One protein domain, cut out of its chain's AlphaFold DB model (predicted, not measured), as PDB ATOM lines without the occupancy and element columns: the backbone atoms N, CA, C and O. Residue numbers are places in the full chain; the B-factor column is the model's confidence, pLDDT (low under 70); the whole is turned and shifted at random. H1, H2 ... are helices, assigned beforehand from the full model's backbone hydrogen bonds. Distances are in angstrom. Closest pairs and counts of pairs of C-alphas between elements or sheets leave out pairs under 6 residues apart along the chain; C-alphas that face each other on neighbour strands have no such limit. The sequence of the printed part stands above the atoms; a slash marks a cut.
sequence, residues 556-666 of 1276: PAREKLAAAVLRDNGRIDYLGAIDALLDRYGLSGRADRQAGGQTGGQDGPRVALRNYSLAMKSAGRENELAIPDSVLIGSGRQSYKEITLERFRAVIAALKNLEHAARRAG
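This is residues 556 to 666 of the 1276 residues of an uncharacterized protein of Rhizobium sp. BK418 (UniProt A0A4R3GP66). The longest helix, H5, and H3 pack on H2, their three centres making a triangle; H1 packs steeply at one end of H2 and H5, and tiny H4 packs on H5. Residues 593 to 598 stick out. The 111 printed residues hold five named helices, H1 to H5, and no named strand: all helix, compact, radius of gyration of the C-alphas 13.6 A, spans 35 by 32 by 26 A.

H5, residues 645 to 664, is 28.3 A long, ending at C-alpha 664 (69.467, -111.685, 18.173). H2 is 574 to 584, H3 605 to 618 (20.1 A), H4 629 to 632. H1, 556 to 565, begins at C-alpha 556 (57.887, -123.918, 22.897).

H2 and H5 are the hub, touching 3 other helices each; the distance beside each pair that touches is that between the closest C-alphas of the two helices. H5 touches H2 (Ala 662, Tyr 574, 6.0 A), at a shallow tilt of 18 degrees, opposite ways. H2 and H3 form a hairpin (Ala 580, Pro 605, 4.5 A; 29 degrees). H1 touches H5 (Ala 564, Ala 662, 5.8 A) at a steep 63 degrees. H4 touches H5 (Val 631, Val 651, 6.0 A). H3 and H5 are apart. Every O i to N i+4 pair is within hydrogen-bond range in H2, H3 and H5, 5 of 6 in H1; H4 is too short.

The printed part has no cut. Links H2 to H3 and H4 to H5 are long. Mean pLDDT is 74.3; residues 588 to 604 are among those under 70.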
ATOM      1  N   PRO A 556      57.329-124.946  21.999       71.19
ATOM      2  CA  PRO A 556      57.887-123.918  22.897       71.19
ATOM      3  C   PRO A 556      58.949-123.001  22.260       71.19
ATOM      4  O   PRO A 556      59.382-122.022  22.871       71.19
ATOM      5  N   ALA A 557      59.425-123.322  21.050       72.19
ATOM      6  CA  ALA A 557      60.256-122.413  20.266       72.19
ATOM      7  C   ALA A 557      59.429-121.219  19.755       72.19
ATOM      8  O   ALA A 557      59.906-120.086  19.821       72.19
ATOM      9  N   ARG A 558      58.171-121.447  19.353       78.44
ATOM     10  CA  ARG A 558      57.231-120.414  18.895       78.44
ATOM     11  C   ARG A 558      56.957-119.362  19.967       78.44
ATOM     12  O   ARG A 558      57.043-118.174  19.682       78.44
ATOM     13  N   GLU A 559      56.725-119.779  21.213       74.06
ATOM     14  CA  GLU A 559      56.528-118.864  22.354       74.06
ATOM     15  C   GLU A 559      57.748-117.957  22.583       74.06
ATOM     16  O   GLU A 559      57.618-116.748  22.777       74.06
ATOM     17  N   LYS A 560      58.960-118.524  22.499       73.50
ATOM     18  CA  LYS A 560      60.219-117.773  22.642       73.50
ATOM     19  C   LYS A 560      60.455-116.793  21.492       73.50
ATOM     20  O   LYS A 560      61.052-115.744  21.717       73.50
ATOM     21  N   LEU A 561      59.993-117.119  20.284       73.38
ATOM     22  CA  LEU A 561      60.062-116.241  19.113       73.38
ATOM     23  C   LEU A 561      59.013-115.123  19.176       73.38
ATOM     24  O   LEU A 561      59.345-113.971  18.913       73.38
ATOM     25  N   ALA A 562      57.789-115.416  19.625       71.31
ATOM     26  CA  ALA A 562      56.778-114.398  19.911       71.31
ATOM     27  C   ALA A 562      57.277-113.394  20.970       71.31
ATOM     28  O   ALA A 562      57.157-112.181  20.796       71.31
ATOM     29  N   ALA A 563      57.949-113.885  22.018       69.81
ATOM     30  CA  ALA A 563      58.596-113.044  23.025       69.81
ATOM     31  C   ALA A 563      59.791-112.222  22.493       69.81
ATOM     32  O   ALA A 563      60.224-111.295  23.174       69.81
ATOM     33  N   ALA A 564      60.333-112.535  21.310       67.50
ATOM     34  CA  ALA A 564      61.381-111.744  20.661       67.50
ATOM     35  C   ALA A 564      60.813-110.584  19.826       67.50
ATOM     36  O   ALA A 564      61.389-109.498  19.840       67.50
ATOM     37  N   VAL A 565      59.656-110.766  19.173       64.69
ATOM     38  CA  VAL A 565      58.952-109.695  18.429       64.69
ATOM     39  C   VAL A 565      58.606-108.511  19.344       64.69
ATOM     40  O   VAL A 565      58.725-107.353  18.943       64.69
ATOM     41  N   LEU A 566      58.253-108.794  20.603       63.41
ATOM     42  CA  LEU A 566      57.984-107.773  21.620       63.41
ATOM     43  C   LEU A 566      59.216-106.910  21.967       63.41
ATOM     44  O   LEU A 566      59.040-105.752  22.329       63.41
ATOM     45  N   ARG A 567      60.447-107.428  21.822       66.00
ATOM     46  CA  ARG A 567      61.692-106.721  22.201       66.00
ATOM     47  C   ARG A 567      62.174-105.710  21.164       66.00
ATOM     48  O   ARG A 567      62.798-104.722  21.520       66.00
ATOM     49  N   ASP A 568      61.850-105.915  19.887       64.75
ATOM     50  CA  ASP A 568      62.075-104.920  18.823       64.75
ATOM     51  C   ASP A 568      60.885-103.932  18.700       64.75
ATOM     52  O   ASP A 568      60.670-103.325  17.647       64.75
ATOM     53  N   ASN A 569      60.078-103.771  19.762       62.03
ATOM     54  CA  ASN A 569      58.878-102.920  19.803       62.03
ATOM     55  C   ASN A 569      57.882-103.198  18.652       62.03
ATOM     56  O   ASN A 569      57.227-102.284  18.152       62.03
ATOM     57  N   GLY A 570      57.800-104.448  18.176       65.00
ATOM     58  CA  GLY A 570      56.942-104.836  17.050       65.00
ATOM     59  C   GLY A 570      57.362-104.288  15.677       65.00
ATOM     60  O   GLY A 570      56.609-104.432  14.717       65.00
ATOM     61  N   ARG A 571      58.553-103.677  15.541       69.44
ATOM     62  CA  ARG A 571      59.045-103.102  14.269       69.44
ATOM     63  C   ARG A 571      59.322-104.148  13.183       69.44
ATOM     64  O   ARG A 571      59.281-103.818  12.000       69.44
ATOM     65  N   ILE A 572      59.671-105.375  13.574       80.25
ATOM     66  CA  ILE A 572      60.068-106.462  12.671       80.25
ATOM     67  C   ILE A 572      59.272-107.717  13.037       80.25
ATOM     68  O   ILE A 572      59.422-108.270  14.127       80.25
ATOM     69  N   ASP A 573      58.442-108.183  12.106       82.94
ATOM     70  CA  ASP A 573      57.635-109.388  12.285       82.94
ATOM     71  C   ASP A 573      58.419-110.653  11.894       82.94
ATOM     72  O   ASP A 573      58.356-111.148  10.766       82.94
ATOM     73  N   TYR A 574      59.203-111.164  12.845       84.12
ATOM     74  CA  TYR A 574      59.921-112.433  12.695       84.12
ATOM     75  C   TYR A 574      58.981-113.636  12.587       84.12
ATOM     76  O   TYR A 574      59.280-114.583  11.862       84.12
ATOM     77  N   LEU A 575      57.865-113.619  13.321       82.38
ATOM     78  CA  LEU A 575      56.968-114.766  13.423       82.38
ATOM     79  C   LEU A 575      56.136-114.912  12.145       82.38
ATOM     80  O   LEU A 575      56.133-115.992  11.563       82.38
ATOM     81  N   GLY A 576      55.561-113.824  11.626       83.06
ATOM     82  CA  GLY A 576      54.894-113.813  10.325       83.06
ATOM     83  C   GLY A 576      55.838-114.105   9.154       83.06
ATOM     84  O   GLY A 576      55.421-114.729   8.180       83.06
ATOM     85  N   ALA A 577      57.127-113.751   9.245       85.88
ATOM     86  CA  ALA A 577      58.127-114.169   8.258       85.88
ATOM     87  C   ALA A 577      58.399-115.687   8.291       85.88
ATOM     88  O   ALA A 577      58.511-116.310   7.233       85.88
ATOM     89  N   ILE A 578      58.478-116.290   9.483       87.88
ATOM     90  CA  ILE A 578      58.622-117.745   9.660       87.88
ATOM     91  C   ILE A 578      57.359-118.466   9.180       87.88
ATOM     92  O   ILE A 578      57.461-119.381   8.367       87.88
ATOM     93  N   ASP A 579      56.176-118.019   9.599       84.94
ATOM     94  CA  ASP A 579      54.894-118.614   9.210       84.94
ATOM     95  C   ASP A 579      54.668-118.521   7.700       84.94
ATOM     96  O   ASP A 579      54.293-119.511   7.074       84.94
ATOM     97  N   ALA A 580      54.997-117.386   7.076       85.19
ATOM     98  CA  ALA A 580      54.984-117.247   5.624       85.19
ATOM     99  C   ALA A 580      55.948-118.224   4.931       85.19
ATOM    100  O   ALA A 580      55.616-118.771   3.878       85.19
ATOM    101  N   LEU A 581      57.138-118.468   5.491       88.12
ATOM    102  CA  LEU A 581      58.082-119.431   4.923       88.12
ATOM    103  C   LEU A 581      57.575-120.876   5.063       88.12
ATOM    104  O   LEU A 581      57.630-121.631   4.093       88.12
ATOM    105  N   LEU A 582      57.042-121.246   6.231       88.00
ATOM    106  CA  LEU A 582      56.483-122.575   6.492       88.00
ATOM    107  C   LEU A 582      55.246-122.843   5.621       88.00
ATOM    108  O   LEU A 582      55.179-123.867   4.942       88.00
ATOM    109  N   ASP A 583      54.303-121.904   5.572       84.75
ATOM    110  CA  ASP A 583      53.085-121.996   4.766       84.75
ATOM    111  C   ASP A 583      53.379-122.064   3.259       84.75
ATOM    112  O   ASP A 583      52.785-122.865   2.533       84.75
ATOM    113  N   ARG A 584      54.358-121.282   2.780       84.50
ATOM    114  CA  ARG A 584      54.792-121.318   1.375       84.50
ATOM    115  C   ARG A 584      55.291-122.694   0.944       84.50
ATOM    116  O   ARG A 584      55.070-123.052  -0.212       84.50
ATOM    117  N   TYR A 585      55.962-123.424   1.835       87.44
ATOM    118  CA  TYR A 585      56.563-124.728   1.539       87.44
ATOM    119  C   TYR A 585      55.751-125.933   2.059       87.44
ATOM    120  O   TYR A 585      56.236-127.064   2.029       87.44
ATOM    121  N   GLY A 586      54.504-125.716   2.505       81.88
ATOM    122  CA  GLY A 586      53.587-126.780   2.939       81.88
ATOM    123  C   GLY A 586      53.881-127.368   4.326       81.88
ATOM    124  O   GLY A 586      53.399-128.453   4.649       81.88
ATOM    125  N   LEU A 587      54.666-126.657   5.136       82.31
ATOM    126  CA  LEU A 587      55.136-127.053   6.470       82.31
ATOM    127  C   LEU A 587      54.293-126.446   7.604       82.31
ATOM    128  O   LEU A 587      54.570-126.691   8.776       82.31
ATOM    129  N   SER A 588      53.264-125.657   7.277       67.75
ATOM    130  CA  SER A 588      52.291-125.171   8.253       67.75
ATOM    131  C   SER A 588      51.567-126.343   8.938       67.75
ATOM    132  O   SER A 588      51.224-127.369   8.324       67.75
ATOM    133  N   GLY A 589      51.386-126.196  10.255       58.91
ATOM    134  CA  GLY A 589      50.891-127.245  11.140       58.91
ATOM    135  C   GLY A 589      49.535-127.801  10.699       58.91
ATOM    136  O   GLY A 589      48.733-127.132  10.049       58.91
ATOM    137  N   ARG A 590      49.253-129.059  11.057       44.44
ATOM    138  CA  ARG A 590      48.036-129.769  10.614       44.44
ATOM    139  C   ARG A 590      46.730-129.068  11.042       44.44
ATOM    140  O   ARG A 590      45.717-129.255  10.379       44.44
ATOM    141  N   ALA A 591      46.781-128.244  12.094       42.25
ATOM    142  CA  ALA A 591      45.662-127.457  12.617       42.25
ATOM    143  C   ALA A 591      45.176-126.346  11.656       42.25
ATOM    144  O   ALA A 591      43.974-126.251  11.403       42.25
ATOM    145  N   ASP A 592      46.084-125.573  11.042       44.81
ATOM    146  CA  ASP A 592      45.727-124.484  10.107       44.81
ATOM    147  C   ASP A 592      45.143-124.992   8.775       44.81
ATOM    148  O   ASP A 592      44.567-124.229   8.005       44.81
ATOM    149  N   ARG A 593      45.255-126.295   8.483       46.97
ATOM    150  CA  ARG A 593      44.655-126.909   7.284       46.97
ATOM    151  C   ARG A 593      43.182-127.297   7.444       46.97
ATOM    152  O   ARG A 593      42.537-127.567   6.434       46.97
ATOM    153  N   GLN A 594      42.656-127.352   8.670       38.56
ATOM    154  CA  GLN A 594      41.240-127.657   8.934       38.56
ATOM    155  C   GLN A 594      40.424-126.428   9.344       38.56
ATOM    156  O   GLN A 594      39.226-126.378   9.067       38.56
ATOM    157  N   ALA A 595      41.052-125.417   9.946       35.09
ATOM    158  CA  ALA A 595      40.431-124.111  10.093       35.09
ATOM    159  C   ALA A 595      40.548-123.344   8.767       35.09
ATOM    160  O   ALA A 595      41.635-122.935   8.382       35.09
ATOM    161  N   GLY A 596      39.426-123.069   8.093       34.56
ATOM    162  CA  GLY A 596      39.370-122.140   6.949       34.56
ATOM    163  C   GLY A 596      39.584-120.667   7.339       34.56
ATOM    164  O   GLY A 596      38.965-119.780   6.757       34.56
ATOM    165  N   GLY A 597      40.385-120.414   8.376       33.47
ATOM    166  CA  GLY A 597      40.663-119.104   8.943       33.47
ATOM    167  C   GLY A 597      41.814-118.410   8.222       33.47
ATOM    168  O   GLY A 597      42.820-119.019   7.869       33.47
ATOM    169  N   GLN A 598      41.669-117.106   8.025       39.44
ATOM    170  CA  GLN A 598      42.729-116.245   7.510       39.44
ATOM    171  C   GLN A 598      43.750-115.960   8.628       39.44
ATOM    172  O   GLN A 598      43.661-114.934   9.296       39.44
ATOM    173  N   THR A 599      44.703-116.869   8.855       39.69
ATOM    174  CA  THR A 599      45.830-116.684   9.801       39.69
ATOM    175  C   THR A 599      47.128-116.197   9.140       39.69
ATOM    176  O   THR A 599      48.156-116.082   9.799       39.69
ATOM    177  N   GLY A 600      47.074-115.819   7.861       40.25
ATOM    178  CA  GLY A 600      48.028-114.890   7.254       40.25
ATOM    179  C   GLY A 600      47.411-113.494   7.152       40.25
ATOM    180  O   GLY A 600      46.202-113.372   6.950       40.25
ATOM    181  N   GLY A 601      48.234-112.445   7.255       44.50
ATOM    182  CA  GLY A 601      47.811-111.084   6.902       44.50
ATOM    183  C   GLY A 601      47.283-111.004   5.461       44.50
ATOM    184  O   GLY A 601      47.471-111.926   4.670       44.50
ATOM    185  N   GLN A 602      46.627-109.894   5.105       45.97
ATOM    186  CA  GLN A 602      45.920-109.745   3.817       45.97
ATOM    187  C   GLN A 602      46.804-109.948   2.566       45.97
ATOM    188  O   GLN A 602      46.274-110.187   1.480       45.97
ATOM    189  N   ASP A 603      48.130-109.918   2.718       54.94
ATOM    190  CA  ASP A 603      49.097-110.178   1.661       54.94
ATOM    191  C   ASP A 603      49.709-111.592   1.747       54.94
ATOM    192  O   ASP A 603      50.191-112.027   2.792       54.94
ATOM    193  N   GLY A 604      49.775-112.303   0.615       68.75
ATOM    194  CA  GLY A 604      50.297-113.676   0.569       68.75
ATOM    195  C   GLY A 604      51.789-113.820   0.946       68.75
ATOM    196  O   GLY A 604      52.539-112.841   0.915       68.75
ATOM    197  N   PRO A 605      52.287-115.053   1.198       73.69
ATOM    198  CA  PRO A 605      53.587-115.314   1.843       73.69
ATOM    199  C   PRO A 605      54.820-114.600   1.261       73.69
ATOM    200  O   PRO A 605      55.779-114.280   1.964       73.69
ATOM    201  N   ARG A 606      54.812-114.328  -0.048       74.56
ATOM    202  CA  ARG A 606      55.892-113.612  -0.745       74.56
ATOM    203  C   ARG A 606      55.995-112.139  -0.329       74.56
ATOM    204  O   ARG A 606      57.090-111.584  -0.357       74.56
ATOM    205  N   VAL A 607      54.876-111.516   0.039       79.44
ATOM    206  CA  VAL A 607      54.818-110.125   0.501       79.44
ATOM    207  C   VAL A 607      55.266-110.028   1.954       79.44
ATOM    208  O   VAL A 607      56.102-109.184   2.241       79.44
ATOM    209  N   ALA A 608      54.845-110.943   2.834       81.38
ATOM    210  CA  ALA A 608      55.331-111.002   4.217       81.38
ATOM    211  C   ALA A 608      56.872-111.078   4.290       81.38
ATOM    212  O   ALA A 608      57.509-110.243   4.933       81.38
ATOM    213  N   LEU A 609      57.496-111.989   3.531       82.19
ATOM    214  CA  LEU A 609      58.963-112.099   3.448       82.19
ATOM    215  C   LEU A 609      59.638-110.847   2.845       82.19
ATOM    216  O   LEU A 609      60.745-110.473   3.251       82.19
ATOM    217  N   ARG A 610      58.982-110.166   1.894       82.50
ATOM    218  CA  ARG A 610      59.457-108.887   1.338       82.50
ATOM    219  C   ARG A 610      59.369-107.762   2.371       82.50
ATOM    220  O   ARG A 610      60.328-107.007   2.503       82.50
ATOM    221  N   ASN A 611      58.267-107.671   3.109       84.94
ATOM    222  CA  ASN A 611      58.037-106.667   4.145       84.94
ATOM    223  C   ASN A 611      59.034-106.850   5.294       84.94
ATOM    224  O   ASN A 611      59.673-105.881   5.689       84.94
ATOM    225  N   TYR A 612      59.283-108.090   5.726       86.06
ATOM    226  CA  TYR A 612      60.370-108.433   6.649       86.06
ATOM    227  C   TYR A 612      61.744-107.955   6.141       86.06
ATOM    228  O   TYR A 612      62.479-107.270   6.854       86.06
ATOM    229  N   SER A 613      62.074-108.252   4.879       84.19
ATOM    230  CA  SER A 613      63.345-107.833   4.268       84.19
ATOM    231  C   SER A 613      63.485-106.306   4.197       84.19
ATOM    232  O   SER A 613      64.582-105.779   4.368       84.19
ATOM    233  N   LEU A 614      62.386-105.583   3.958       83.75
ATOM    234  CA  LEU A 614      62.354-104.119   3.966       83.75
ATOM    235  C   LEU A 614      62.479-103.553   5.387       83.75
ATOM    236  O   LEU A 614      63.275-102.639   5.585       83.75
ATOM    237  N   ALA A 615      61.785-104.131   6.371       83.75
ATOM    238  CA  ALA A 615      61.844-103.723   7.776       83.75
ATOM    239  C   ALA A 615      63.262-103.873   8.356       83.75
ATOM    240  O   ALA A 615      63.789-102.945   8.973       83.75
ATOM    241  N   MET A 616      63.929-104.998   8.071       83.19
ATOM    242  CA  MET A 616      65.331-105.229   8.442       83.19
ATOM    243  C   MET A 616      66.284-104.226   7.767       83.19
ATOM    244  O   MET A 616      67.216-103.745   8.411       83.19
ATOM    245  N   LYS A 617      66.040-103.840   6.503       78.94
ATOM    246  CA  LYS A 617      66.816-102.782   5.826       78.94
ATOM    247  C   LYS A 617      66.581-101.402   6.448       78.94
ATOM    248  O   LYS A 617      67.557-100.700   6.703       78.94
ATOM    249  N   SER A 618      65.334-101.018   6.733       76.56
ATOM    250  CA  SER A 618      65.025 -99.731   7.383       76.56
ATOM    251  C   SER A 618      65.555 -99.645   8.815       76.56
ATOM    252  O   SER A 618      65.945 -98.570   9.253       76.56
ATOM    253  N   ALA A 619      65.643-100.777   9.520       73.94
ATOM    254  CA  ALA A 619      66.264-100.881  10.839       73.94
ATOM    255  C   ALA A 619      67.810-100.916  10.805       73.94
ATOM    256  O   ALA A 619      68.436-101.090  11.846       73.94
ATOM    257  N   GLY A 620      68.444-100.801   9.628       70.88
ATOM    258  CA  GLY A 620      69.904-100.843   9.486       70.88
ATOM    259  C   GLY A 620      70.542-102.227   9.685       70.88
ATOM    260  O   GLY A 620      71.762-102.320   9.783       70.88
ATOM    261  N   ARG A 621      69.740-103.300   9.710       77.00
ATOM    262  CA  ARG A 621      70.146-104.696   9.977       77.00
ATOM    263  C   ARG A 621      70.225-105.539   8.694       77.00
ATOM    264  O   ARG A 621      69.916-106.726   8.677       77.00
ATOM    265  N   GLU A 622      70.637-104.931   7.576       75.94
ATOM    266  CA  GLU A 622      70.818-105.645   6.294       75.94
ATOM    267  C   GLU A 622      71.971-106.673   6.346       75.94
ATOM    268  O   GLU A 622      71.951-107.674   5.624       75.94
ATOM    269  N   ASN A 623      72.941-106.469   7.241       75.38
ATOM    270  CA  ASN A 623      73.987-107.441   7.556       75.38
ATOM    271  C   ASN A 623      73.405-108.763   8.095       75.38
ATOM    272  O   ASN A 623      73.878-109.826   7.703       75.38
ATOM    273  N   GLU A 624      72.337-108.729   8.892       82.06
ATOM    274  CA  GLU A 624      71.660-109.924   9.420       82.06
ATOM    275  C   GLU A 624      70.835-110.684   8.365       82.06
ATOM    276  O   GLU A 624      70.560-111.865   8.558       82.06
ATOM    277  N   LEU A 625      70.481-110.071   7.228       79.81
ATOM    278  CA  LEU A 625      69.683-110.723   6.178       79.81
ATOM    279  C   LEU A 625      70.497-111.726   5.343       79.81
ATOM    280  O   LEU A 625      71.456-111.355   4.651       79.81
ATOM    281  N   ALA A 626      70.033-112.977   5.315       78.56
ATOM    282  CA  ALA A 626      70.576-114.072   4.510       78.56
ATOM    283  C   ALA A 626      69.471-114.971   3.909       78.56
ATOM    284  O   ALA A 626      69.555-116.196   3.941       78.56
ATOM    285  N   ILE A 627      68.432-114.353   3.334       75.88
ATOM    286  CA  ILE A 627      67.385-115.035   2.554       75.88
ATOM    287  C   ILE A 627      67.771-114.989   1.060       75.88
ATOM    288  O   ILE A 627      67.856-113.888   0.509       75.88
ATOM    289  N   PRO A 628      68.015-116.132   0.387       69.50
ATOM    290  CA  PRO A 628      68.332-116.159  -1.044       69.50
ATOM    291  C   PRO A 628      67.116-115.878  -1.936       69.50
ATOM    292  O   PRO A 628      66.004-116.323  -1.647       69.50
ATOM    293  N   ASP A 629      67.327-115.237  -3.090       67.69
ATOM    294  CA  ASP A 629      66.245-114.941  -4.046       67.69
ATOM    295  C   ASP A 629      65.551-116.211  -4.577       67.69
ATOM    296  O   ASP A 629      64.351-116.193  -4.852       67.69
ATOM    297  N   SER A 630      66.255-117.348  -4.637       69.75
ATOM    298  CA  SER A 630      65.693-118.666  -4.984       69.75
ATOM    299  C   SER A 630      64.598-119.146  -4.018       69.75
ATOM    300  O   SER A 630      63.695-119.880  -4.424       69.75
ATOM    301  N   VAL A 631      64.608-118.681  -2.765       75.50
ATOM    302  CA  VAL A 631      63.531-118.917  -1.786       75.50
ATOM    303  C   VAL A 631      62.311-118.032  -2.086       75.50
ATOM    304  O   VAL A 631      61.177-118.414  -1.786       75.50
ATOM    305  N   LEU A 632      62.529-116.870  -2.714       71.00
ATOM    306  CA  LEU A 632      61.511-115.865  -3.036       71.00
ATOM    307  C   LEU A 632      60.888-116.030  -4.438       71.00
ATOM    308  O   LEU A 632      59.790-115.504  -4.668       71.00
ATOM    309  N   ILE A 633      61.535-116.760  -5.351       63.69
ATOM    310  CA  ILE A 633      61.086-117.059  -6.726       63.69
ATOM    311  C   ILE A 633      59.894-118.043  -6.756       63.69
ATOM    312  O   ILE A 633      59.738-118.896  -5.882       63.69
ATOM    313  N   GLY A 634      59.024-117.900  -7.764       58.97
ATOM    314  CA  GLY A 634      57.792-118.685  -7.943       58.97
ATOM    315  C   GLY A 634      56.531-118.015  -7.377       58.97
ATOM    316  O   GLY A 634      56.606-117.176  -6.475       58.97
ATOM    317  N   SER A 635      55.369-118.372  -7.928       56.31
ATOM    318  CA  SER A 635      54.039-117.911  -7.499       56.31
ATOM    319  C   SER A 635      53.262-119.025  -6.796       56.31
ATOM    320  O   SER A 635      53.077-120.092  -7.371       56.31
ATOM    321  N   GLY A 636      52.754-118.746  -5.592       65.69
ATOM    322  CA  GLY A 636      51.925-119.672  -4.808       65.69
ATOM    323  C   GLY A 636      52.685-120.504  -3.765       65.69
ATOM    324  O   GLY A 636      53.877-120.296  -3.524       65.69
ATOM    325  N   ARG A 637      51.948-121.419  -3.123       78.06
ATOM    326  CA  ARG A 637      52.470-122.461  -2.222       78.06
ATOM    327  C   ARG A 637      52.967-123.650  -3.056       78.06
ATOM    328  O   ARG A 637      52.369-123.948  -4.085       78.06
ATOM    329  N   GLN A 638      54.033-124.313  -2.621       82.75
ATOM    330  CA  GLN A 638      54.607-125.513  -3.251       82.75
ATOM    331  C   GLN A 638      55.015-126.499  -2.153       82.75
ATOM    332  O   GLN A 638      55.326-126.060  -1.049       82.75
ATOM    333  N   SER A 639      55.057-127.806  -2.411       87.62
ATOM    334  CA  SER A 639      55.604-128.731  -1.414       87.62
ATOM    335  C   SER A 639      57.129-128.611  -1.351       87.62
ATOM    336  O   SER A 639      57.795-128.570  -2.385       87.62
ATOM    337  N   TYR A 640      57.724-128.645  -0.153       88.19
ATOM    338  CA  TYR A 640      59.182-128.803  -0.004       88.19
ATOM    339  C   TYR A 640      59.721-130.107  -0.627       88.19
ATOM    340  O   TYR A 640      60.927-130.228  -0.820       88.19
ATOM    341  N   LYS A 641      58.845-131.070  -0.953       89.69
ATOM    342  CA  LYS A 641      59.201-132.316  -1.649       89.69
ATOM    343  C   LYS A 641      59.373-132.148  -3.166       89.69
ATOM    344  O   LYS A 641      60.135-132.903  -3.755       89.69
ATOM    345  N   GLU A 642      58.717-131.144  -3.754       89.56
ATOM    346  CA  GLU A 642      58.645-130.848  -5.204       89.56
ATOM    347  C   GLU A 642      59.664-129.773  -5.643       89.56
ATOM    348  O   GLU A 642      59.678-129.321  -6.786       89.56
ATOM    349  N   ILE A 643      60.493-129.278  -4.718       89.38
ATOM    350  CA  ILE A 643      61.569-128.329  -5.027       89.38
ATOM    351  C   ILE A 643      62.902-129.055  -5.146       89.38
ATOM    352  O   ILE A 643      63.107-130.099  -4.526       89.38
ATOM    353  N   THR A 644      63.836-128.475  -5.902       90.19
ATOM    354  CA  THR A 644      65.192-129.019  -6.008       90.19
ATOM    355  C   THR A 644      65.907-129.017  -4.659       90.19
ATOM    356  O   THR A 644      65.693-128.130  -3.824       90.19
ATOM    357  N   LEU A 645      66.808-129.976  -4.454       87.00
ATOM    358  CA  LEU A 645      67.605-130.091  -3.234       87.00
ATOM    359  C   LEU A 645      68.432-128.823  -2.945       87.00
ATOM    360  O   LEU A 645      68.576-128.429  -1.787       87.00
ATOM    361  N   GLU A 646      68.943-128.150  -3.979       83.06
ATOM    362  CA  GLU A 646      69.595-126.837  -3.859       83.06
ATOM    363  C   GLU A 646      68.654-125.784  -3.242       83.06
ATOM    364  O   GLU A 646      69.000-125.127  -2.254       83.06
ATOM    365  N   ARG A 647      67.423-125.671  -3.760       84.81
ATOM    366  CA  ARG A 647      66.413-124.740  -3.236       84.81
ATOM    367  C   ARG A 647      65.963-125.133  -1.829       84.81
ATOM    368  O   ARG A 647      65.778-124.255  -0.994       84.81
ATOM    369  N   PHE A 648      65.857-126.424  -1.527       88.56
ATOM    370  CA  PHE A 648      65.562-126.919  -0.181       88.56
ATOM    371  C   PHE A 648      66.651-126.540   0.836       88.56
ATOM    372  O   PHE A 648      66.343-126.025   1.911       88.56
ATOM    373  N   ARG A 649      67.935-126.684   0.475       86.19
ATOM    374  CA  ARG A 649      69.068-126.205   1.293       86.19
ATOM    375  C   ARG A 649      68.984-124.689   1.534       86.19
ATOM    376  O   ARG A 649      69.221-124.245   2.656       86.19
ATOM    377  N   ALA A 650      68.571-123.911   0.530       82.94
ATOM    378  CA  ALA A 650      68.325-122.473   0.671       82.94
ATOM    379  C   ALA A 650      67.129-122.142   1.595       82.94
ATOM    380  O   ALA A 650      67.199-121.175   2.353       82.94
ATOM    381  N   VAL A 651      66.060-122.952   1.595       87.50
ATOM    382  CA  VAL A 651      64.917-122.816   2.523       87.50
ATOM    383  C   VAL A 651      65.331-123.114   3.968       87.50
ATOM    384  O   VAL A 651      65.014-122.321   4.853       87.50
ATOM    385  N   ILE A 652      66.095-124.190   4.213       87.81
ATOM    386  CA  ILE A 652      66.660-124.496   5.544       87.81
ATOM    387  C   ILE A 652      67.508-123.322   6.050       87.81
ATOM    388  O   ILE A 652      67.390-122.920   7.209       87.81
ATOM    389  N   ALA A 653      68.364-122.768   5.186       85.81
ATOM    390  CA  ALA A 653      69.198-121.619   5.519       85.81
ATOM    391  C   ALA A 653      68.342-120.393   5.884       85.81
ATOM    392  O   ALA A 653      68.533-119.817   6.954       85.81
ATOM    393  N   ALA A 654      67.352-120.040   5.057       87.38
ATOM    394  CA  ALA A 654      66.455-118.916   5.317       87.38
ATOM    395  C   ALA A 654      65.676-119.070   6.639       87.38
ATOM    396  O   ALA A 654      65.586-118.109   7.400       87.38
ATOM    397  N   LEU A 655      65.179-120.271   6.959       88.56
ATOM    398  CA  LEU A 655      64.488-120.540   8.227       88.56
ATOM    399  C   LEU A 655      65.416-120.323   9.436       88.56
ATOM    400  O   LEU A 655      65.041-119.648  10.394       88.56
ATOM    401  N   LYS A 656      66.663-120.808   9.350       88.69
ATOM    402  CA  LYS A 656      67.695-120.607  10.384       88.69
ATOM    403  C   LYS A 656      68.107-119.152  10.532       88.69
ATOM    404  O   LYS A 656      68.356-118.707  11.648       88.69
ATOM    405  N   ASN A 657      68.134-118.397   9.434       89.44
ATOM    406  CA  ASN A 657      68.388-116.964   9.481       89.44
ATOM    407  C   ASN A 657      67.284-116.206  10.223       89.44
ATOM    408  O   ASN A 657      67.596-115.382  11.077       89.44
ATOM    409  N   LEU A 658      66.015-116.525   9.952       87.69
ATOM    410  CA  LEU A 658      64.878-115.929  10.653       87.69
ATOM    411  C   LEU A 658      64.901-116.257  12.155       87.69
ATOM    412  O   LEU A 658      64.761-115.355  12.981       87.69
ATOM    413  N   GLU A 659      65.141-117.522  12.516       86.88
ATOM    414  CA  GLU A 659      65.238-117.955  13.916       86.88
ATOM    415  C   GLU A 659      66.414-117.279  14.650       86.88
ATOM    416  O   GLU A 659      66.278-116.826  15.791       86.88
ATOM    417  N   HIS A 660      67.574-117.168  13.994       88.44
ATOM    418  CA  HIS A 660      68.759-116.511  14.548       88.44
ATOM    419  C   HIS A 660      68.566-115.002  14.712       88.44
ATOM    420  O   HIS A 660      68.850-114.470  15.783       88.44
ATOM    421  N   ALA A 661      68.028-114.319  13.698       86.62
ATOM    422  CA  ALA A 661      67.743-112.886  13.748       86.62
ATOM    423  C   ALA A 661      66.711-112.547  14.840       86.62
ATOM    424  O   ALA A 661      66.873-111.557  15.553       86.62
ATOM    425  N   ALA A 662      65.708-113.409  15.043       84.00
ATOM    426  CA  ALA A 662      64.763-113.292  16.150       84.00
ATOM    427  C   ALA A 662      65.450-113.482  17.516       84.00
ATOM    428  O   ALA A 662      65.271-112.670  18.419       84.00
ATOM    429  N   ARG A 663      66.312-114.495  17.689       82.88
ATOM    430  CA  ARG A 663      67.102-114.659  18.931       82.88
ATOM    431  C   ARG A 663      68.061-113.490  19.194       82.88
ATOM    432  O   ARG A 663      68.312-113.164  20.355       82.88
ATOM    433  N   ARG A 664      68.587-112.866  18.135       84.06
ATOM    434  CA  ARG A 664      69.467-111.685  18.173       84.06
ATOM    435  C   ARG A 664      68.700-110.370  18.399       84.06
ATOM    436  O   ARG A 664      69.313-109.379  18.789       84.06
ATOM    437  N   ALA A 665      67.370-110.353  18.272       79.62
ATOM    438  CA  ALA A 665      66.543-109.167  18.519       79.62
ATOM    439  C   ALA A 665      66.758-108.556  19.920       79.62
ATOM    440  O   ALA A 665      66.813-107.343  20.047       79.62
ATOM    441  N   GLY A 666      66.996-109.349  20.969       76.12
ATOM    442  CA  GLY A 666      67.298-108.799  22.304       76.12
ATOM    443  C   GLY A 666      68.746-108.331  22.528       76.12
ATOM    444  O   GLY A 666      69.061-107.878  23.624       76.12
TER     445      GLY A 666